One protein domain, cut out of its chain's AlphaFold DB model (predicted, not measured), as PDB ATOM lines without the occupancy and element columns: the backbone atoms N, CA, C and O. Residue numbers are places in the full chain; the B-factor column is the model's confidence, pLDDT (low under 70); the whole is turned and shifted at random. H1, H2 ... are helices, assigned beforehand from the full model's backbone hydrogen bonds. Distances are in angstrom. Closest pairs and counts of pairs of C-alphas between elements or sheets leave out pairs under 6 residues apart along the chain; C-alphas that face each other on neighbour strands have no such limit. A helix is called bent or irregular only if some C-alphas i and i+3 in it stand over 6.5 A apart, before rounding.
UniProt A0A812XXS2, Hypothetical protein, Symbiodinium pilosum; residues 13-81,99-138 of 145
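Overview. This is residues 13 to 81 and 99 to 138 of the 145 residues of the protein "Hypothetical protein" of Symbiodinium pilosum (UniProt A0A812XXS2). One long helix, H6, is the spine of this model; H3 and short H1 pack on its first half and H4 crosses it nearer its far end. H5 sticks out as an arm, making a corner at the start of H6, and residues 22 to 28 stick out as a loop. The 109 printed residues include six named helices, H1 to H6 in chain order, and no named strand; the class is all helix. The whole is loose, with a radius of gyration of the C-alphas of 17.5 A and spans of 44 by 41 by 24 A.

Along the chain. Find C-alpha 113 at (55.409, -35.337, 95.976); from there H6, residues 113 to 137, runs 36.3 A to C-alpha 137 at (36.359, -63.886, 107.672). Before it look for H5, residues 102 to 111, 14.2 A long. H1 is residues 13 to 17, beginning at C-alpha 13 (49.118, -35.991, 104.753), and H2 is residues 29 to 32. H3, residues 38 to 47, is 14.3 A long, and H4, residues 54 to 67, 17.9 A. H4 is irregular: C-alphas 55 and 58 are 8.7 A apart.

Arrangement. Start at H6, which with residues 114 to 125 alone touches H3 at a shallow tilt of 20 degrees, the same way; the closest C-alphas, of Ile 42 and Leu 118, are 5.8 A apart. With residues 129 to 133 alone it touches H4 at a steep tilt of 43 degrees, the closest C-alphas being Met 63 and Val 133, 6.5 A. H1 touches H3, with C-alphas 17 and 41 closest at 4.8 A, and only just touches H2, with 3 pairs of C-alphas within 8 A, Arg 15 and His 30 closest at 7.2 A. H5 and H6 meet only through their link. Every O i to N i+4 pair is within hydrogen-bond range in H1, H3, H5 and H6, and 8 of 10 in H4; H2 is too short for such a pair.

Size, cuts and confidence. Look for the farthest C-alphas at Glu 25 and Glu 78, 50.9 A apart. Residues 82 to 98 are not printed, and C-alphas 81 and 99 stand 35.5 A apart across the cut. The link from H1 to H2 is long. Confidence is under 70 at residues 21 to 34 and 79 to 81.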
ATOM      1  N   GLN A  13      49.250 -34.696 104.072       92.12
ATOM      2  CA  GLN A  13      49.118 -35.991 104.753       92.12
ATOM      3  C   GLN A  13      50.416 -36.374 105.466       92.12
ATOM      4  O   GLN A  13      50.412 -36.740 106.643       92.12
ATOM      5  N   THR A  14      51.541 -36.207 104.774       93.06
ATOM      6  CA  THR A  14      52.877 -36.466 105.311       93.06
ATOM      7  C   THR A  14      53.139 -35.600 106.535       93.06
ATOM      8  O   THR A  14      53.593 -36.110 107.555       93.06
ATOM      9  N   ARG A  15      52.792 -34.308 106.480       89.12
ATOM     10  CA  ARG A  15      52.991 -33.377 107.603       89.12
ATOM     11  C   ARG A  15      52.174 -33.746 108.825       89.12
ATOM     12  O   ARG A  15      52.726 -33.732 109.925       89.12
ATOM     13  N   TYR A  16      50.904 -34.105 108.641       87.75
ATOM     14  CA  TYR A  16      50.064 -34.578 109.742       87.75
ATOM     15  C   TYR A  16      50.661 -35.813 110.417       87.75
ATOM     16  O   TYR A  16      50.694 -35.884 111.643       87.75
ATOM     17  N   LEU A  17      51.210 -36.742 109.636       90.56
ATOM     18  CA  LEU A  17      51.808 -37.974 110.153       90.56
ATOM     19  C   LEU A  17      53.225 -37.802 110.713       90.56
ATOM     20  O   LEU A  17      53.750 -38.739 111.305       90.56
ATOM     21  N   THR A  18      53.851 -36.632 110.578       88.56
ATOM     22  CA  THR A  18      55.146 -36.304 111.209       88.56
ATOM     23  C   THR A  18      55.033 -35.308 112.359       88.56
ATOM     24  O   THR A  18      56.060 -34.877 112.880       88.56
ATOM     25  N   CYS A  19      53.818 -34.898 112.730       78.75
ATOM     26  CA  CYS A  19      53.613 -33.920 113.789       78.75
ATOM     27  C   CYS A  19      54.078 -34.486 115.140       78.75
ATOM     28  O   CYS A  19      53.562 -35.503 115.594       78.75
ATOM     29  N   ASP A  20      55.038 -33.812 115.773       72.06
ATOM     30  CA  ASP A  20      55.543 -34.165 117.108       72.06
ATOM     31  C   ASP A  20      55.034 -33.225 118.202       72.06
ATOM     32  O   ASP A  20      55.422 -33.381 119.353       72.06
ATOM     33  N   ASP A  21      54.251 -32.203 117.845       64.81
ATOM     34  CA  ASP A  21      54.017 -31.047 118.707       64.81
ATOM     35  C   ASP A  21      52.915 -31.349 119.740       64.81
ATOM     36  O   ASP A  21      51.741 -31.468 119.362       64.81
ATOM     37  N   PRO A  22      53.235 -31.459 121.043       56.59
ATOM     38  CA  PRO A  22      52.241 -31.616 122.089       56.59
ATOM     39  C   PRO A  22      51.696 -30.226 122.441       56.59
ATOM     40  O   PRO A  22      51.995 -29.682 123.492       56.59
ATOM     41  N   TYR A  23      50.948 -29.618 121.519       55.12
ATOM     42  CA  TYR A  23      50.175 -28.384 121.725       55.12
ATOM     43  C   TYR A  23      50.882 -27.266 122.539       55.12
ATOM     44  O   TYR A  23      50.528 -27.016 123.692       55.12
ATOM     45  N   PRO A  24      51.829 -26.502 121.963       45.62
ATOM     46  CA  PRO A  24      52.273 -25.264 122.577       45.62
ATOM     47  C   PRO A  24      51.220 -24.200 122.250       45.62
ATOM     48  O   PRO A  24      51.160 -23.689 121.135       45.62
ATOM     49  N   GLU A  25      50.332 -23.938 123.205       47.41
ATOM     50  CA  GLU A  25      49.541 -22.705 123.315       47.41
ATOM     51  C   GLU A  25      48.994 -22.141 121.981       47.41
ATOM     52  O   GLU A  25      49.489 -21.168 121.417       47.41
ATOM     53  N   GLY A  26      47.917 -22.751 121.474       50.09
ATOM     54  CA  GLY A  26      46.947 -22.054 120.617       50.09
ATOM     55  C   GLY A  26      47.300 -21.835 119.140       50.09
ATOM     56  O   GLY A  26      46.566 -21.115 118.465       50.09
ATOM     57  N   GLY A  27      48.355 -22.450 118.597       55.19
ATOM     58  CA  GLY A  27      48.700 -22.315 117.176       55.19
ATOM     59  C   GLY A  27      48.909 -23.647 116.463       55.19
ATOM     60  O   GLY A  27      49.716 -24.468 116.889       55.19
ATOM     61  N   HIS A  28      48.271 -23.837 115.305       58.78
ATOM     62  CA  HIS A  28      48.571 -24.937 114.383       58.78
ATOM     63  C   HIS A  28      49.941 -24.741 113.694       58.78
ATOM     64  O   HIS A  28      50.033 -24.657 112.474       58.78
ATOM     65  N   ARG A  29      51.045 -24.633 114.445       57.41
ATOM     66  CA  ARG A  29      52.390 -24.371 113.890       57.41
ATOM     67  C   ARG A  29      52.909 -25.502 112.998       57.41
ATOM     68  O   ARG A  29      53.648 -25.240 112.050       57.41
ATOM     69  N   HIS A  30      52.444 -26.734 113.208       59.72
ATOM     70  CA  HIS A  30      52.661 -27.845 112.273       59.72
ATOM     71  C   HIS A  30      52.081 -27.557 110.876       59.72
ATOM     72  O   HIS A  30      52.559 -28.109 109.880       59.72
ATOM     73  N   LEU A  31      51.108 -26.638 110.766       59.25
ATOM     74  CA  LEU A  31      50.571 -26.214 109.479       59.25
ATOM     75  C   LEU A  31      51.577 -25.426 108.617       59.25
ATOM     76  O   LEU A  31      51.359 -25.285 107.420       59.25
ATOM     77  N   LEU A  32      52.700 -24.987 109.188       63.38
ATOM     78  CA  LEU A  32      53.728 -24.204 108.493       63.38
ATOM     79  C   LEU A  32      55.055 -24.958 108.322       63.38
ATOM     80  O   LEU A  32      55.952 -24.481 107.629       63.38
ATOM     81  N   ARG A  33      55.208 -26.127 108.955       66.88
ATOM     82  CA  ARG A  33      56.450 -26.905 108.896       66.88
ATOM     83  C   ARG A  33      56.548 -27.649 107.564       66.88
ATOM     84  O   ARG A  33      55.605 -28.334 107.169       66.88
ATOM     85  N   GLN A  34      57.689 -27.527 106.888       67.88
ATOM     86  CA  GLN A  34      57.982 -28.318 105.693       67.88
ATOM     87  C   GLN A  34      58.195 -29.792 106.056       67.88
ATOM     88  O   GLN A  34      58.684 -30.102 107.142       67.88
ATOM     89  N   VAL A  35      57.836 -30.697 105.141       73.75
ATOM     90  CA  VAL A  35      58.194 -32.115 105.266       73.75
ATOM     91  C   VAL A  35      59.702 -32.239 105.176       73.75
ATOM     92  O   VAL A  35      60.282 -31.953 104.132       73.75
ATOM     93  N   ASP A  36      60.320 -32.705 106.250       73.31
ATOM     94  CA  ASP A  36      61.742 -33.030 106.301       73.31
ATOM     95  C   ASP A  36      61.994 -34.534 106.100       73.31
ATOM     96  O   ASP A  36      63.067 -34.918 105.637       73.31
ATOM     97  N   ASN A  37      61.016 -35.401 106.405       85.62
ATOM     98  CA  ASN A  37      61.223 -36.848 106.377       85.62
ATOM     99  C   ASN A  37      59.947 -37.671 106.091       85.62
ATOM    100  O   ASN A  37      59.192 -38.022 107.001       85.62
ATOM    101  N   VAL A  38      59.753 -38.085 104.834       94.62
ATOM    102  CA  VAL A  38      58.644 -38.983 104.444       94.62
ATOM    103  C   VAL A  38      58.729 -40.368 105.102       94.62
ATOM    104  O   VAL A  38      57.705 -40.975 105.401       94.62
ATOM    105  N   GLN A  39      59.932 -40.867 105.411       96.31
ATOM    106  CA  GLN A  39      60.098 -42.177 106.057       96.31
ATOM    107  C   GLN A  39      59.555 -42.179 107.485       96.31
ATOM    108  O   GLN A  39      58.995 -43.178 107.936       96.31
ATOM    109  N   LYS A  40      59.653 -41.044 108.184       94.25
ATOM    110  CA  LYS A  40      59.004 -40.867 109.485       94.25
ATOM    111  C   LYS A  40      57.482 -40.958 109.363       94.25
ATOM    112  O   LYS A  40      56.869 -41.667 110.154       94.25
ATOM    113  N   ALA A  41      56.889 -40.313 108.355       94.88
ATOM    114  CA  ALA A  41      55.450 -40.397 108.104       94.88
ATOM    115  C   ALA A  41      55.005 -41.838 107.826       94.88
ATOM    116  O   ALA A  41      54.028 -42.297 108.408       94.88
ATOM    117  N   ILE A  42      55.753 -42.574 106.994       97.94
ATOM    118  CA  ILE A  42      55.475 -43.986 106.687       97.94
ATOM    119  C   ILE A  42      55.565 -44.843 107.952       97.94
ATOM    120  O   ILE A  42      54.678 -45.657 108.209       97.94
ATOM    121  N   LYS A  43      56.611 -44.658 108.765       97.19
ATOM    122  CA  LYS A  43      56.762 -45.367 110.042       97.19
ATOM    123  C   LYS A  43      55.579 -45.092 110.975       97.19
ATOM    124  O   LYS A  43      55.029 -46.029 111.547       97.19
ATOM    125  N   ASN A  44      55.183 -43.828 111.103       95.69
ATOM    126  CA  ASN A  44      54.071 -43.424 111.955       95.69
ATOM    127  C   ASN A  44      52.736 -43.972 111.430       95.69
ATOM    128  O   ASN A  44      51.978 -44.539 112.210       95.69
ATOM    129  N   MET A  45      52.489 -43.910 110.117       97.06
ATOM    130  CA  MET A  45      51.319 -44.513 109.467       97.06
ATOM    131  C   MET A  45      51.223 -46.014 109.758       97.06
ATOM    132  O   MET A  45      50.181 -46.479 110.209       97.06
ATOM    133  N   ARG A  46      52.322 -46.762 109.605       97.38
ATOM    134  CA  ARG A  46      52.354 -48.205 109.906       97.38
ATOM    135  C   ARG A  46      52.086 -48.522 111.376       97.38
ATOM    136  O   ARG A  46      51.549 -49.580 111.684       97.38
ATOM    137  N   SER A  47      52.438 -47.608 112.281       96.19
ATOM    138  CA  SER A  47      52.175 -47.762 113.717       96.19
ATOM    139  C   SER A  47      50.713 -47.520 114.106       96.19
ATOM    140  O   SER A  47      50.321 -47.841 115.228       96.19
ATOM    141  N   LEU A  48      49.895 -46.971 113.200       96.06
ATOM    142  CA  LEU A  48      48.472 -46.783 113.444       96.06
ATOM    143  C   LEU A  48      47.757 -48.134 113.498       96.06
ATOM    144  O   LEU A  48      47.940 -49.015 112.650       96.06
ATOM    145  N   TRP A  49      46.862 -48.258 114.474       95.69
ATOM    146  CA  TRP A  49      46.003 -49.430 114.630       95.69
ATOM    147  C   TRP A  49      45.092 -49.657 113.411       95.69
ATOM    148  O   TRP A  49      44.830 -50.798 113.040       95.69
ATOM    149  N   PHE A  50      44.694 -48.584 112.722       96.56
ATOM    150  CA  PHE A  50      43.858 -48.623 111.524       96.56
ATOM    151  C   PHE A  50      44.291 -47.552 110.514       96.56
ATOM    152  O   PHE A  50      44.637 -46.437 110.902       96.56
ATOM    153  N   VAL A  51      44.226 -47.889 109.222       96.44
ATOM    154  CA  VAL A  51      44.443 -46.974 108.090       96.44
ATOM    155  C   VAL A  51      43.419 -47.307 107.006       96.44
ATOM    156  O   VAL A  51      43.406 -48.427 106.507       96.44
ATOM    157  N   GLY A  52      42.561 -46.353 106.644       96.38
ATOM    158  CA  GLY A  52      41.601 -46.496 105.544       96.38
ATOM    159  C   GLY A  52      42.051 -45.763 104.279       96.38
ATOM    160  O   GLY A  52      42.802 -44.792 104.361       96.38
ATOM    161  N   ILE A  53      41.554 -46.203 103.123       97.06
ATOM    162  CA  ILE A  53      41.773 -45.583 101.807       97.06
ATOM    163  C   ILE A  53      40.423 -45.140 101.239       97.06
ATOM    164  O   ILE A  53      39.475 -45.927 101.184       97.06
ATOM    165  N   MET A  54      40.327 -43.878 100.819       92.31
ATOM    166  CA  MET A  54      39.065 -43.262 100.392       92.31
ATOM    167  C   MET A  54      38.490 -43.941  99.144       92.31
ATOM    168  O   MET A  54      37.301 -44.251  99.089       92.31
ATOM    169  N   GLU A  55      39.346 -44.251  98.176       91.19
ATOM    170  CA  GLU A  55      39.029 -44.971  96.941       91.19
ATOM    171  C   GLU A  55      38.478 -46.378  97.220       91.19
ATOM    172  O   GLU A  55      37.761 -46.951  96.401       91.19
ATOM    173  N   HIS A  56      38.760 -46.913  98.408       92.62
ATOM    174  CA  HIS A  56      38.300 -48.209  98.890       92.62
ATOM    175  C   HIS A  56      37.482 -48.061 100.182       92.62
ATOM    176  O   HIS A  56      37.623 -48.853 101.118       92.62
ATOM    177  N   TYR A  57      36.617 -47.042 100.257       90.31
ATOM    178  CA  TYR A  57      35.872 -46.696 101.475       90.31
ATOM    179  C   TYR A  57      35.077 -47.871 102.070       90.31
ATOM    180  O   TYR A  57      35.150 -48.114 103.271       90.31
ATOM    181  N   LYS A  58      34.365 -48.656 101.243       89.62
ATOM    182  CA  LYS A  58      33.640 -49.868 101.689       89.62
ATOM    183  C   LYS A  58      34.558 -50.873 102.382       89.62
ATOM    184  O   LYS A  58      34.297 -51.253 103.519       89.62
ATOM    185  N   ALA A  59      35.647 -51.244 101.716       92.75
ATOM    186  CA  ALA A  59      36.640 -52.167 102.252       92.75
ATOM    187  C   ALA A  59      37.277 -51.620 103.542       92.75
ATOM    188  O   ALA A  59      37.442 -52.356 104.509       92.75
ATOM    189  N   SER A  60      37.544 -50.310 103.597       95.38
ATOM    190  CA  SER A  60      38.065 -49.635 104.792       95.38
ATOM    191  C   SER A  60      37.108 -49.734 105.982       95.38
ATOM    192  O   SER A  60      37.538 -50.065 107.084       95.38
ATOM    193  N   VAL A  61      35.810 -49.499 105.770       92.94
ATOM    194  CA  VAL A  61      34.788 -49.650 106.818       92.94
ATOM    195  C   VAL A  61      34.685 -51.107 107.270       92.94
ATOM    196  O   VAL A  61      34.632 -51.365 108.466       92.94
ATOM    197  N   CYS A  62      34.723 -52.062 106.344       93.81
ATOM    198  CA  CYS A  62      34.670 -53.484 106.677       93.81
ATOM    199  C   CYS A  62      35.876 -53.965 107.483       93.81
ATOM    200  O   CYS A  62      35.711 -54.678 108.474       93.81
ATOM    201  N   MET A  63      37.078 -53.517 107.119       96.00
ATOM    202  CA  MET A  63      38.279 -53.749 107.916       96.00
ATOM    203  C   MET A  63      38.139 -53.152 109.322       96.00
ATOM    204  O   MET A  63      38.458 -53.827 110.298       96.00
ATOM    205  N   LEU A  64      37.620 -51.926 109.445       96.50
ATOM    206  CA  LEU A  64      37.393 -51.293 110.746       96.50
ATOM    207  C   LEU A  64      36.387 -52.081 111.598       96.50
ATOM    208  O   LEU A  64      36.642 -52.324 112.775       96.50
ATOM    209  N   MET A  65      35.268 -52.515 111.011       95.50
ATOM    210  CA  MET A  65      34.261 -53.338 111.692       95.50
ATOM    211  C   MET A  65      34.864 -54.650 112.199       95.50
ATOM    212  O   MET A  65      34.644 -55.008 113.354       95.50
ATOM    213  N   PHE A  66      35.676 -55.322 111.378       95.94
ATOM    214  CA  PHE A  66      36.402 -56.522 111.791       95.94
ATOM    215  C   PHE A  66      37.330 -56.248 112.982       95.94
ATOM    216  O   PHE A  66      37.288 -56.969 113.977       95.94
ATOM    217  N   GLN A  67      38.136 -55.183 112.923       96.44
ATOM    218  CA  GLN A  67      39.064 -54.838 114.005       96.44
ATOM    219  C   GLN A  67      38.350 -54.454 115.311       96.44
ATOM    220  O   GLN A  67      38.862 -54.733 116.394       96.44
ATOM    221  N   LEU A  68      37.162 -53.853 115.215       97.44
ATOM    222  CA  LEU A  68      36.282 -53.551 116.348       97.44
ATOM    223  C   LEU A  68      35.469 -54.763 116.837       97.44
ATOM    224  O   LEU A  68      34.660 -54.604 117.747       97.44
ATOM    225  N   GLN A  69      35.656 -55.952 116.250       96.19
ATOM    226  CA  GLN A  69      34.883 -57.165 116.555       96.19
ATOM    227  C   GLN A  69      33.366 -56.983 116.358       96.19
ATOM    228  O   GLN A  69      32.547 -57.587 117.048       96.19
ATOM    229  N   MET A  70      32.983 -56.134 115.405       94.69
ATOM    230  CA  MET A  70      31.598 -55.948 114.986       94.69
ATOM    231  C   MET A  70      31.213 -56.974 113.913       94.69
ATOM    232  O   MET A  70      32.070 -57.601 113.290       94.69
ATOM    233  N   SER A  71      29.908 -57.127 113.667       90.94
ATOM    234  CA  SER A  71      29.412 -58.011 112.605       90.94
ATOM    235  C   SER A  71      29.945 -57.592 111.231       90.94
ATOM    236  O   SER A  71      29.780 -56.448 110.819       90.94
ATOM    237  N   THR A  72      30.534 -58.538 110.502       91.12
ATOM    238  CA  THR A  72      31.003 -58.385 109.114       91.12
ATOM    239  C   THR A  72      30.048 -59.057 108.121       91.12
ATOM    240  O   THR A  72      30.428 -59.452 107.017       91.12
ATOM    241  N   GLU A  73      28.779 -59.233 108.494       87.69
ATOM    242  CA  GLU A  73      27.785 -59.881 107.632       87.69
ATOM    243  C   GLU A  73      27.545 -59.109 106.333       87.69
ATOM    244  O   GLU A  73      27.513 -59.726 105.273       87.69
ATOM    245  N   SER A  74      27.476 -57.777 106.410       85.62
ATOM    246  CA  SER A  74      27.323 -56.871 105.259       85.62
ATOM    247  C   SER A  74      28.628 -56.590 104.504       85.62
ATOM    248  O   SER A  74      28.641 -55.806 103.553       85.62
ATOM    249  N   CYS A  75      29.730 -57.201 104.940       87.25
ATOM    250  CA  CYS A  75      31.051 -57.061 104.346       87.25
ATOM    251  C   CYS A  75      31.308 -58.209 103.387       87.25
ATOM    252  O   CYS A  75      32.003 -59.171 103.708       87.25
ATOM    253  N   ASP A  76      30.684 -58.106 102.224       86.69
ATOM    254  CA  ASP A  76      30.842 -59.058 101.140       86.69
ATOM    255  C   ASP A  76      30.551 -58.355  99.814       86.69
ATOM    256  O   ASP A  76      29.467 -57.786  99.630       86.69
ATOM    257  N   CYS A  77      31.525 -58.393  98.909       79.81
ATOM    258  CA  CYS A  77      31.395 -57.870  97.553       79.81
ATOM    259  C   CYS A  77      30.317 -58.583  96.732       79.81
ATOM    260  O   CYS A  77      29.736 -57.964  95.840       79.81
ATOM    261  N   GLU A  78      30.044 -59.854  97.021       73.44
ATOM    262  CA  GLU A  78      29.049 -60.661  96.308       73.44
ATOM    263  C   GLU A  78      27.641 -60.491  96.888       73.44
ATOM    264  O   GLU A  78      26.639 -60.752  96.214       73.44
ATOM    265  N   SER A  79      27.533 -60.002  98.126       66.50
ATOM    266  CA  SER A  79      26.235 -59.806  98.755       66.50
ATOM    267  C   SER A  79      25.510 -58.589  98.172       66.50
ATOM    268  O   SER A  79      26.001 -57.460  98.162       66.50
ATOM    269  N   GLN A  80      24.255 -58.790  97.761       53.34
ATOM    270  CA  GLN A  80      23.334 -57.681  97.469       53.34
ATOM    271  C   GLN A  80      22.941 -56.902  98.738       53.34
ATOM    272  O   GLN A  80      22.357 -55.821  98.657       53.34
ATOM    273  N   ALA A  81      23.291 -57.428  99.917       56.62
ATOM    274  CA  ALA A  81      23.154 -56.783 101.214       56.62
ATOM    275  C   ALA A  81      24.248 -55.723 101.430       56.62
ATOM    276  O   ALA A  81      24.859 -55.634 102.494       56.62
ATOM    277  N   VAL A  99      40.538 -32.870  83.577       89.88
ATOM    278  CA  VAL A  99      40.197 -31.591  82.930       89.88
ATOM    279  C   VAL A  99      41.175 -30.461  83.268       89.88
ATOM    280  O   VAL A  99      41.133 -29.404  82.642       89.88
ATOM    281  N   LEU A 100      42.086 -30.667  84.226       90.69
ATOM    282  CA  LEU A 100      43.091 -29.664  84.575       90.69
ATOM    283  C   LEU A 100      44.181 -29.557  83.492       90.69
ATOM    284  O   LEU A 100      44.597 -30.573  82.932       90.69
ATOM    285  N   PRO A 101      44.724 -28.356  83.223       95.19
ATOM    286  CA  PRO A 101      45.897 -28.214  82.366       95.19
ATOM    287  C   PRO A 101      47.089 -29.022  82.895       95.19
ATOM    288  O   PRO A 101      47.304 -29.115  84.106       95.19
ATOM    289  N   SER A 102      47.920 -29.557  81.996       94.00
ATOM    290  CA  SER A 102      49.123 -30.319  82.373       94.00
ATOM    291  C   SER A 102      50.073 -29.524  83.274       94.00
ATOM    292  O   SER A 102      50.644 -30.076  84.209       94.00
ATOM    293  N   THR A 103      50.185 -28.215  83.050       95.50
ATOM    294  CA  THR A 103      50.983 -27.299  83.875       95.50
ATOM    295  C   THR A 103      50.443 -27.147  85.296       95.50
ATOM    296  O   THR A 103      51.219 -26.938  86.225       95.50
ATOM    297  N   VAL A 104      49.126 -27.262  85.487       94.00
ATOM    298  CA  VAL A 104      48.493 -27.248  86.812       94.00
ATOM    299  C   VAL A 104      48.702 -28.589  87.505       94.00
ATOM    300  O   VAL A 104      49.097 -28.599  88.667       94.00
ATOM    301  N   ARG A 105      48.533 -29.712  86.792       93.62
ATOM    302  CA  ARG A 105      48.828 -31.047  87.339       93.62
ATOM    303  C   ARG A 105      50.272 -31.165  87.818       93.62
ATOM    304  O   ARG A 105      50.484 -31.537  88.960       93.62
ATOM    305  N   ALA A 106      51.237 -30.709  87.019       94.25
ATOM    306  CA  ALA A 106      52.646 -30.714  87.411       94.25
ATOM    307  C   ALA A 106      52.919 -29.900  88.692       94.25
ATOM    308  O   ALA A 106      53.779 -30.265  89.489       94.25
ATOM    309  N   LYS A 107      52.179 -28.803  88.917       93.31
ATOM    310  CA  LYS A 107      52.265 -28.043  90.173       93.31
ATOM    311  C   LYS A 107      51.683 -28.824  91.347       93.31
ATOM    312  O   LYS A 107      52.301 -28.829  92.404       93.31
ATOM    313  N   ILE A 108      50.536 -29.483  91.168       92.75
ATOM    314  CA  ILE A 108      49.943 -30.351  92.196       92.75
ATOM    315  C   ILE A 108      50.924 -31.472  92.550       92.75
ATOM    316  O   ILE A 108      51.252 -31.613  93.722       92.75
ATOM    317  N   ASP A 109      51.465 -32.173  91.551       94.06
ATOM    318  CA  ASP A 109      52.433 -33.260  91.738       94.06
ATOM    319  C   ASP A 109      53.675 -32.790  92.510       94.06
ATOM    320  O   ASP A 109      54.140 -33.464  93.426       94.06
ATOM    321  N   ALA A 110      54.198 -31.600  92.190       93.56
ATOM    322  CA  ALA A 110      55.321 -31.017  92.922       93.56
ATOM    323  C   ALA A 110      54.957 -30.675  94.379       93.56
ATOM    324  O   ALA A 110      55.766 -30.869  95.286       93.56
ATOM    325  N   MET A 111      53.738 -30.185  94.615       92.44
ATOM    326  CA  MET A 111      53.247 -29.823  95.948       92.44
ATOM    327  C   MET A 111      52.936 -31.042  96.828       92.44
ATOM    328  O   MET A 111      53.004 -30.927  98.053       92.44
ATOM    329  N   THR A 112      52.609 -32.192  96.232       94.12
ATOM    330  CA  THR A 112      52.200 -33.427  96.927       94.12
ATOM    331  C   THR A 112      53.192 -34.582  96.755       94.12
ATOM    332  O   THR A 112      52.873 -35.727  97.068       94.12
ATOM    333  N   ALA A 113      54.416 -34.309  96.294       95.44
ATOM    334  CA  ALA A 113      55.409 -35.337  95.976       95.44
ATOM    335  C   ALA A 113      55.691 -36.323  97.130       95.44
ATOM    336  O   ALA A 113      55.819 -37.525  96.896       95.44
ATOM    337  N   ALA A 114      55.762 -35.847  98.377       95.50
ATOM    338  CA  ALA A 114      55.952 -36.717  99.539       95.50
ATOM    339  C   ALA A 114      54.659 -37.448  99.928       95.50
ATOM    340  O   ALA A 114      54.716 -38.626 100.279       95.50
ATOM    341  N   ASP A 115      53.503 -36.788  99.797       96.31
ATOM    342  CA  ASP A 115      52.197 -37.426 100.012       96.31
ATOM    343  C   ASP A 115      51.979 -38.583  99.044       96.31
ATOM    344  O   ASP A 115      51.444 -39.607  99.450       96.31
ATOM    345  N   LYS A 116      52.445 -38.467  97.797       97.19
ATOM    346  CA  LYS A 116      52.389 -39.567  96.835       97.19
ATOM    347  C   LYS A 116      53.175 -40.789  97.321       97.19
ATOM    348  O   LYS A 116      52.652 -41.897  97.290       97.19
ATOM    349  N   ILE A 117      54.405 -40.588  97.795       98.06
ATOM    350  CA  ILE A 117      55.250 -41.674  98.320       98.06
ATOM    351  C   ILE A 117      54.593 -42.322  99.549       98.06
ATOM    352  O   ILE A 117      54.557 -43.547  99.666       98.06
ATOM    353  N   LEU A 118      54.058 -41.506 100.461       98.00
ATOM    354  CA  LEU A 118      53.327 -41.984 101.631       98.00
ATOM    355  C   LEU A 118      52.065 -42.764 101.235       98.00
ATOM    356  O   LEU A 118      51.813 -43.825 101.801       98.00
ATOM    357  N   TYR A 119      51.286 -42.254 100.283       98.19
ATOM    358  CA  TYR A 119      50.060 -42.886  99.803       98.19
ATOM    359  C   TYR A 119      50.347 -44.242  99.156       98.19
ATOM    360  O   TYR A 119      49.680 -45.219  99.479       98.19
ATOM    361  N   ASP A 120      51.385 -44.337  98.321       98.31
ATOM    362  CA  ASP A 120      51.794 -45.603  97.703       98.31
ATOM    363  C   ASP A 120      52.172 -46.645  98.787       98.31
ATOM    364  O   ASP A 120      51.771 -47.810  98.703       98.31
ATOM    365  N   ALA A 121      52.847 -46.225  99.867       98.50
ATOM    366  CA  ALA A 121      53.141 -47.087 101.019       98.50
ATOM    367  C   ALA A 121      51.889 -47.459 101.842       98.50
ATOM    368  O   ALA A 121      51.774 -48.596 102.302       98.50
ATOM    369  N   ALA A 122      50.955 -46.524 102.034       98.38
ATOM    370  CA  ALA A 122      49.696 -46.761 102.742       98.38
ATOM    371  C   ALA A 122      48.778 -47.711 101.966       98.38
ATOM    372  O   ALA A 122      48.133 -48.564 102.566       98.38
ATOM    373  N   LEU A 123      48.759 -47.617 100.635       98.12
ATOM    374  CA  LEU A 123      47.997 -48.512  99.772       98.12
ATOM    375  C   LEU A 123      48.533 -49.947  99.829       98.12
ATOM    376  O   LEU A 123      47.747 -50.894  99.824       98.12
ATOM    377  N   GLN A 124      49.856 -50.119  99.904       98.06
ATOM    378  CA  GLN A 124      50.459 -51.432 100.126       98.06
ATOM    379  C   GLN A 124      50.048 -52.005 101.492       98.06
ATOM    380  O   GLN A 124      49.503 -53.106 101.542       98.06
ATOM    381  N   GLU A 125      50.247 -51.245 102.572       98.06
ATOM    382  CA  GLU A 125      49.865 -51.646 103.936       98.06
ATOM    383  C   GLU A 125      48.372 -52.003 104.019       98.06
ATOM    384  O   GLU A 125      47.990 -53.028 104.582       98.06
ATOM    385  N   PHE A 126      47.515 -51.182 103.408       97.88
ATOM    386  CA  PHE A 126      46.078 -51.410 103.329       97.88
ATOM    387  C   PHE A 126      45.756 -52.748 102.659       97.88
ATOM    388  O   PHE A 126      44.990 -53.532 103.209       97.88
ATOM    389  N   ARG A 127      46.361 -53.047 101.503       97.25
ATOM    390  CA  ARG A 127      46.139 -54.316 100.788       97.25
ATOM    391  C   ARG A 127      46.570 -55.527 101.609       97.25
ATOM    392  O   ARG A 127      45.854 -56.523 101.627       97.25
ATOM    393  N   GLU A 128      47.700 -55.436 102.303       97.44
ATOM    394  CA  GLU A 128      48.183 -56.505 103.186       97.44
ATOM    395  C   GLU A 128      47.207 -56.751 104.351       97.44
ATOM    396  O   GLU A 128      46.850 -57.898 104.634       97.44
ATOM    397  N   ARG A 129      46.695 -55.685 104.982       97.50
ATOM    398  CA  ARG A 129      45.693 -55.792 106.058       97.50
ATOM    399  C   ARG A 129      44.353 -56.326 105.560       97.50
ATOM    400  O   ARG A 129      43.754 -57.159 106.234       97.50
ATOM    401  N   ILE A 130      43.898 -55.892 104.388       97.00
ATOM    402  CA  ILE A 130      42.691 -56.426 103.749       97.00
ATOM    403  C   ILE A 130      42.835 -57.927 103.519       97.00
ATOM    404  O   ILE A 130      41.965 -58.670 103.958       97.00
ATOM    405  N   ALA A 131      43.941 -58.383 102.926       97.25
ATOM    406  CA  ALA A 131      44.161 -59.808 102.676       97.25
ATOM    407  C   ALA A 131      44.108 -60.636 103.972       97.25
ATOM    408  O   ALA A 131      43.533 -61.724 103.996       97.25
ATOM    409  N   TYR A 132      44.654 -60.103 105.071       97.31
ATOM    410  CA  TYR A 132      44.529 -60.721 106.391       97.31
ATOM    411  C   TYR A 132      43.069 -60.801 106.869       97.31
ATOM    412  O   TYR A 132      42.634 -61.856 107.333       97.31
ATOM    413  N   VAL A 133      42.301 -59.712 106.749       96.56
ATOM    414  CA  VAL A 133      40.881 -59.689 107.139       96.56
ATOM    415  C   VAL A 133      40.065 -60.671 106.304       96.56
ATOM    416  O   VAL A 133      39.308 -61.453 106.871       96.56
ATOM    417  N   GLU A 134      40.239 -60.672 104.983       96.19
ATOM    418  CA  GLU A 134      39.535 -61.566 104.057       96.19
ATOM    419  C   GLU A 134      39.809 -63.037 104.382       96.19
ATOM    420  O   GLU A 134      38.875 -63.837 104.459       96.19
ATOM    421  N   ALA A 135      41.066 -63.382 104.679       97.00
ATOM    422  CA  ALA A 135      41.438 -64.721 105.127       97.00
ATOM    423  C   ALA A 135      40.785 -65.096 106.471       97.00
ATOM    424  O   ALA A 135      40.393 -66.247 106.660       97.00
ATOM    425  N   ALA A 136      40.648 -64.142 107.394       96.44
ATOM    426  CA  ALA A 136      40.053 -64.378 108.708       96.44
ATOM    427  C   ALA A 136      38.527 -64.555 108.661       96.44
ATOM    428  O   ALA A 136      37.983 -65.333 109.443       96.44
ATOM    429  N   ILE A 137      37.830 -63.841 107.770       94.38
ATOM    430  CA  ILE A 137      36.359 -63.886 107.672       94.38
ATOM    431  C   ILE A 137      35.841 -64.792 106.548       94.38
ATOM    432  O   ILE A 137      34.641 -65.053 106.497       94.38
ATOM    433  N   GLY A 138      36.713 -65.253 105.647       93.81
ATOM    434  CA  GLY A 138      36.352 -66.109 104.515       93.81
ATOM    435  C   GLY A 138      35.511 -65.408 103.444       93.81
ATOM    436  O   GLY A 138      34.687 -66.057 102.805       93.81
TER     437      GLY A 138